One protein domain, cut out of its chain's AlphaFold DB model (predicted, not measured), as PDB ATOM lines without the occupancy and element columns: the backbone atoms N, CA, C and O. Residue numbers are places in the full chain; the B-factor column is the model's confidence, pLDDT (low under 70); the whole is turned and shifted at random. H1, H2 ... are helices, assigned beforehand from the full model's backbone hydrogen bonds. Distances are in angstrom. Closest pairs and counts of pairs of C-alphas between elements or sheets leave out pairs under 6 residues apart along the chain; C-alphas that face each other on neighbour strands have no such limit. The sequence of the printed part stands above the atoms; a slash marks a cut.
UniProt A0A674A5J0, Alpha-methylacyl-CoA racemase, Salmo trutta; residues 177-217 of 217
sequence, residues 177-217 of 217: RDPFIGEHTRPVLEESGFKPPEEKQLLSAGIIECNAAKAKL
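What this domain is: This is residues 177 to 217 of the 217 residues of the protein "Alpha-methylacyl-CoA racemase" of Salmo trutta (UniProt A0A674A5J0). With little regular structure, the printed part is two short helices, H1 and H2, loosely side by side at one end, and two unnamed stretches, residues 177 to 184 and 205 to 217, that run from them toward the other end. Residues 201 to 206, of which 201 to 204 belong to H2, stick out. The 41 printed residues include H1, then H2, and no named strand; the class is all helix, with 16 residues in named elements. The whole is only just loose, close to compact, with a radius of gyration of the C-alphas of 11.0 A, and only just elongated, spanning 31 by 20 by 17 A.

How they stand to each other: H1, residues 185 to 191, and H2, residues 196 to 204, are close but not clearly touching; their closest C-alphas, of Leu 189 and Glu 199, are 7.5 A apart. They run opposite ways at a shallow tilt of 29 degrees. In both, every O i to N i+4 pair is within hydrogen-bond range.

Where its parts are: H1 begins at C-alpha 185 (-29.551, 38.648, 3.672) and is 10.1 A long. H2 is 12.3 A long and ends at C-alpha 204 (-28.752, 36.443, 17.691).

The domain as a whole: The C-alphas farthest apart, of Gly 193 and Leu 217, are 31.9 A apart. The printed part has no cut; the H1 to H2 link is tight. Model confidence is under 70 at residues 212 to 217.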
ATOM      1  N   ARG A 177     -41.428  44.839  -6.788       81.50
ATOM      2  CA  ARG A 177     -41.368  45.817  -5.695       81.50
ATOM      3  C   ARG A 177     -39.932  45.969  -5.194       81.50
ATOM      4  O   ARG A 177     -39.126  45.056  -5.360       81.50
ATOM      5  N   ASP A 178     -39.678  47.075  -4.510       78.69
ATOM      6  CA  ASP A 178     -38.428  47.252  -3.783       78.69
ATOM      7  C   ASP A 178     -38.311  46.191  -2.670       78.69
ATOM      8  O   ASP A 178     -39.333  45.796  -2.077       78.69
ATOM      9  N   PRO A 179     -37.094  45.684  -2.407       85.00
ATOM     10  CA  PRO A 179     -36.863  44.688  -1.370       85.00
ATOM     11  C   PRO A 179     -37.083  45.283   0.024       85.00
ATOM     12  O   PRO A 179     -36.807  46.457   0.271       85.00
ATOM     13  N   PHE A 180     -37.555  44.459   0.961       85.94
ATOM     14  CA  PHE A 180     -37.583  44.833   2.373       85.94
ATOM     15  C   PHE A 180     -36.184  44.731   2.988       85.94
ATOM     16  O   PHE A 180     -35.334  43.958   2.534       85.94
ATOM     17  N   ILE A 181     -35.958  45.488   4.065       87.19
ATOM     18  CA  ILE A 181     -34.743  45.358   4.874       87.19
ATOM     19  C   ILE A 181     -34.629  43.902   5.329       87.19
ATOM     20  O   ILE A 181     -35.562  43.349   5.909       87.19
ATOM     21  N   GLY A 182     -33.495  43.278   5.023       88.00
ATOM     22  CA  GLY A 182     -33.213  41.902   5.408       88.00
ATOM     23  C   GLY A 182     -33.787  40.812   4.495       88.00
ATOM     24  O   GLY A 182     -33.642  39.633   4.815       88.00
ATOM     25  N   GLU A 183     -34.437  41.158   3.377       89.62
ATOM     26  CA  GLU A 183     -35.108  40.180   2.501       89.62
ATOM     27  C   GLU A 183     -34.140  39.205   1.821       89.62
ATOM     28  O   GLU A 183     -34.428  38.012   1.700       89.62
ATOM     29  N   HIS A 184     -32.970  39.696   1.416       90.94
ATOM     30  CA  HIS A 184     -31.972  38.920   0.673       90.94
ATOM     31  C   HIS A 184     -30.723  38.577   1.495       90.94
ATOM     32  O   HIS A 184     -29.782  38.002   0.956       90.94
ATOM     33  N   THR A 185     -30.715  38.871   2.799       91.56
ATOM     34  CA  THR A 185     -29.551  38.648   3.672       91.56
ATOM     35  C   THR A 185     -29.108  37.186   3.685       91.56
ATOM     36  O   THR A 185     -27.930  36.908   3.491       91.56
ATOM     37  N   ARG A 186     -30.040  36.238   3.859       89.94
ATOM     38  CA  ARG A 186     -29.707  34.804   3.897       89.94
ATOM     39  C   ARG A 186     -29.110  34.301   2.572       89.94
ATOM     40  O   ARG A 186     -28.011  33.761   2.635       89.94
ATOM     41  N   PRO A 187     -29.754  34.501   1.401       91.44
ATOM     42  CA  PRO A 187     -29.167  34.105   0.120       91.44
ATOM     43  C   PRO A 187     -27.761  34.672  -0.115       91.44
ATOM     44  O   PRO A 187     -26.876  33.948  -0.555       91.44
ATOM     45  N   VAL A 188     -27.536  35.946   0.230       91.88
ATOM     46  CA  VAL A 188     -26.228  36.603   0.059       91.88
ATOM     47  C   VAL A 188     -25.162  35.998   0.979       91.88
ATOM     48  O   VAL A 188     -24.022  35.802   0.556       91.88
ATOM     49  N   LEU A 189     -25.509  35.682   2.231       92.12
ATOM     50  CA  LEU A 189     -24.592  35.033   3.173       92.12
ATOM     51  C   LEU A 189     -24.244  33.607   2.733       92.12
ATOM     52  O   LEU A 189     -23.078  33.220   2.793       92.12
ATOM     53  N   GLU A 190     -25.232  32.854   2.252       92.06
ATOM     54  CA  GLU A 190     -25.035  31.503   1.723       92.06
ATOM     55  C   GLU A 190     -24.114  31.509   0.493       92.06
ATOM     56  O   GLU A 190     -23.150  30.744   0.447       92.06
ATOM     57  N   GLU A 191     -24.330  32.429  -0.456       93.00
ATOM     58  CA  GLU A 191     -23.456  32.613  -1.625       93.00
ATOM     59  C   GLU A 191     -22.029  33.024  -1.223       93.00
ATOM     60  O   GLU A 191     -21.049  32.613  -1.846       93.00
ATOM     61  N   SER A 192     -21.901  33.775  -0.128       90.81
ATOM     62  CA  SER A 192     -20.612  34.172   0.449       90.81
ATOM     63  C   SER A 192     -19.939  33.059   1.271       90.81
ATOM     64  O   SER A 192     -18.843  33.267   1.790       90.81
ATOM     65  N   GLY A 193     -20.563  31.880   1.395       92.62
ATOM     66  CA  GLY A 193     -20.001  30.697   2.054       92.62
ATOM     67  C   GLY A 193     -20.289  30.565   3.554       92.62
ATOM     68  O   GLY A 193     -19.723  29.673   4.190       92.62
ATOM     69  N   PHE A 194     -21.159  31.402   4.128       92.12
ATOM     70  CA  PHE A 194     -21.566  31.285   5.532       92.12
ATOM     71  C   PHE A 194     -22.482  30.082   5.742       92.12
ATOM     72  O   PHE A 194     -23.394  29.816   4.956       92.12
ATOM     73  N   LYS A 195     -22.279  29.364   6.849       93.25
ATOM     74  CA  LYS A 195     -23.112  28.210   7.202       93.25
ATOM     75  C   LYS A 195     -24.322  28.638   8.048       93.25
ATOM     76  O   LYS A 195     -24.225  29.583   8.832       93.25
ATOM     77  N   PRO A 196     -25.434  27.873   8.027       90.25
ATOM     78  CA  PRO A 196     -26.609  28.144   8.863       90.25
ATOM     79  C   PRO A 196     -26.356  28.379  10.372       90.25
ATOM     80  O   PRO A 196     -27.057  29.206  10.959       90.25
ATOM     81  N   PRO A 197     -25.416  27.692  11.060       91.50
ATOM     82  CA  PRO A 197     -25.107  28.011  12.457       91.50
ATOM     83  C   PRO A 197     -24.468  29.395  12.640       91.50
ATOM     84  O   PRO A 197     -24.778  30.068  13.619       91.50
ATOM     85  N   GLU A 198     -23.626  29.835  11.704       91.62
ATOM     86  CA  GLU A 198     -22.976  31.152  11.745       91.62
ATOM     87  C   GLU A 198     -23.999  32.258  11.470       91.62
ATOM     88  O   GLU A 198     -24.044  33.246  12.198       91.62
ATOM     89  N   GLU A 199     -24.903  32.052  10.503       89.44
ATOM     90  CA  GLU A 199     -26.040  32.954  10.256       89.44
ATOM     91  C   GLU A 199     -26.869  33.157  11.534       89.44
ATOM     92  O   GLU A 199     -27.163  34.288  11.919       89.44
ATOM     93  N   LYS A 200     -27.214  32.068  12.237       90.38
ATOM     94  CA  LYS A 200     -27.981  32.151  13.490       90.38
ATOM     95  C   LYS A 200     -27.243  32.918  14.580       90.38
ATOM     96  O   LYS A 200     -27.890  33.624  15.348       90.38
ATOM     97  N   GLN A 201     -25.921  32.777  14.654       93.69
ATOM     98  CA  GLN A 201     -25.099  33.517  15.606       93.69
ATOM     99  C   GLN A 201     -25.061  35.014  15.275       93.69
ATOM    100  O   GLN A 201     -25.180  35.843  16.173       93.69
ATOM    101  N   LEU A 202     -24.940  35.376  13.996       92.81
ATOM    102  CA  LEU A 202     -24.992  36.771  13.557       92.81
ATOM    103  C   LEU A 202     -26.364  37.398  13.830       92.81
ATOM    104  O   LEU A 202     -26.446  38.550  14.260       92.81
ATOM    105  N   LEU A 203     -27.435  36.629  13.618       90.69
ATOM    106  CA  LEU A 203     -28.803  37.064  13.885       90.69
ATOM    107  C   LEU A 203     -29.043  37.259  15.388       90.69
ATOM    108  O   LEU A 203     -29.603  38.274  15.791       90.69
ATOM    109  N   SER A 204     -28.595  36.324  16.234       92.06
ATOM    110  CA  SER A 204     -28.752  36.443  17.691       92.06
ATOM    111  C   SER A 204     -27.899  37.560  18.295       92.06
ATOM    112  O   SER A 204     -28.294  38.149  19.299       92.06
ATOM    113  N   ALA A 205     -26.766  37.886  17.669       93.38
ATOM    114  CA  ALA A 205     -25.926  39.023  18.031       93.38
ATOM    115  C   ALA A 205     -26.473  40.378  17.539       93.38
ATOM    116  O   ALA A 205     -25.901  41.413  17.877       93.38
ATOM    117  N   GLY A 206     -27.550  40.393  16.740       91.31
ATOM    118  CA  GLY A 206     -28.122  41.618  16.172       91.31
ATOM    119  C   GLY A 206     -27.242  42.283  15.108       91.31
ATOM    120  O   GLY A 206     -27.380  43.477  14.863       91.31
ATOM    121  N   ILE A 207     -26.318  41.532  14.497       91.75
ATOM    122  CA  ILE A 207     -25.401  42.035  13.459       91.75
ATOM    123  C   ILE A 207     -26.093  42.064  12.091       91.75
ATOM    124  O   ILE A 207     -25.794  42.921  11.262       91.75
ATOM    125  N   ILE A 208     -27.008  41.122  11.854       91.19
ATOM    126  CA  ILE A 208     -27.761  41.002  10.604       91.19
ATOM    127  C   ILE A 208     -29.265  41.028  10.870       91.19
ATOM    128  O   ILE A 208     -29.733  40.553  11.905       91.19
ATOM    129  N   GLU A 209     -30.026  41.513   9.891       89.38
ATOM    130  CA  GLU A 209     -31.482  41.396   9.856       89.38
ATOM    131  C   GLU A 209     -31.897  40.441   8.734       89.38
ATOM    132  O   GLU A 209     -31.450  40.571   7.591       89.38
ATOM    133  N   CYS A 210     -32.775  39.490   9.058       84.50
ATOM    134  CA  CYS A 210     -33.365  38.558   8.101       84.50
ATOM    135  C   CYS A 210     -34.885  38.687   8.169       84.50
ATOM    136  O   CYS A 210     -35.508  38.240   9.133       84.50
ATOM    137  N   ASN A 211     -35.481  39.277   7.138       80.06
ATOM    138  CA  ASN A 211     -36.917  39.508   7.070       80.06
ATOM    139  C   ASN A 211     -37.446  38.826   5.812       80.06
ATOM    140  O   ASN A 211     -37.402  39.380   4.717       80.06
ATOM    141  N   ALA A 212     -37.875  37.571   5.945       63.25
ATOM    142  CA  ALA A 212     -38.405  36.836   4.806       63.25
ATOM    143  C   ALA A 212     -39.623  37.581   4.249       63.25
ATOM    144  O   ALA A 212     -40.540  37.932   4.998       63.25
ATOM    145  N   ALA A 213     -39.651  37.803   2.933       57.22
ATOM    146  CA  ALA A 213     -40.854  38.278   2.272       57.22
ATOM    147  C   ALA A 213     -42.009  37.342   2.647       57.22
ATOM    148  O   ALA A 213     -41.950  36.140   2.378       57.22
ATOM    149  N   LYS A 214     -43.061  37.876   3.279       49.44
ATOM    150  CA  LYS A 214     -44.312  37.126   3.412       49.44
ATOM    151  C   LYS A 214     -44.741  36.762   1.993       49.44
ATOM    152  O   LYS A 214     -44.896  37.658   1.160       49.44
ATOM    153  N   ALA A 215     -44.838  35.464   1.708       40.59
ATOM    154  CA  ALA A 215     -45.315  34.977   0.422       40.59
ATOM    155  C   ALA A 215     -46.625  35.702   0.090       40.59
ATOM    156  O   ALA A 215     -47.496  35.818   0.955       40.59
ATOM    157  N   LYS A 216     -46.718  36.252  -1.126       43.41
ATOM    158  CA  LYS A 216     -47.952  36.859  -1.631       43.41
ATOM    159  C   LYS A 216     -49.082  35.828  -1.475       43.41
ATOM    160  O   LYS A 216     -48.995  34.767  -2.090       43.41
ATOM    161  N   LEU A 217     -50.064  36.128  -0.622       33.25
ATOM    162  CA  LEU A 217     -51.420  35.580  -0.730       33.25
ATOM    163  C   LEU A 217     -52.106  36.233  -1.932       33.25
ATOM    164  O   LEU A 217     -51.849  37.443  -2.147       33.25
TER     165      LEU A 217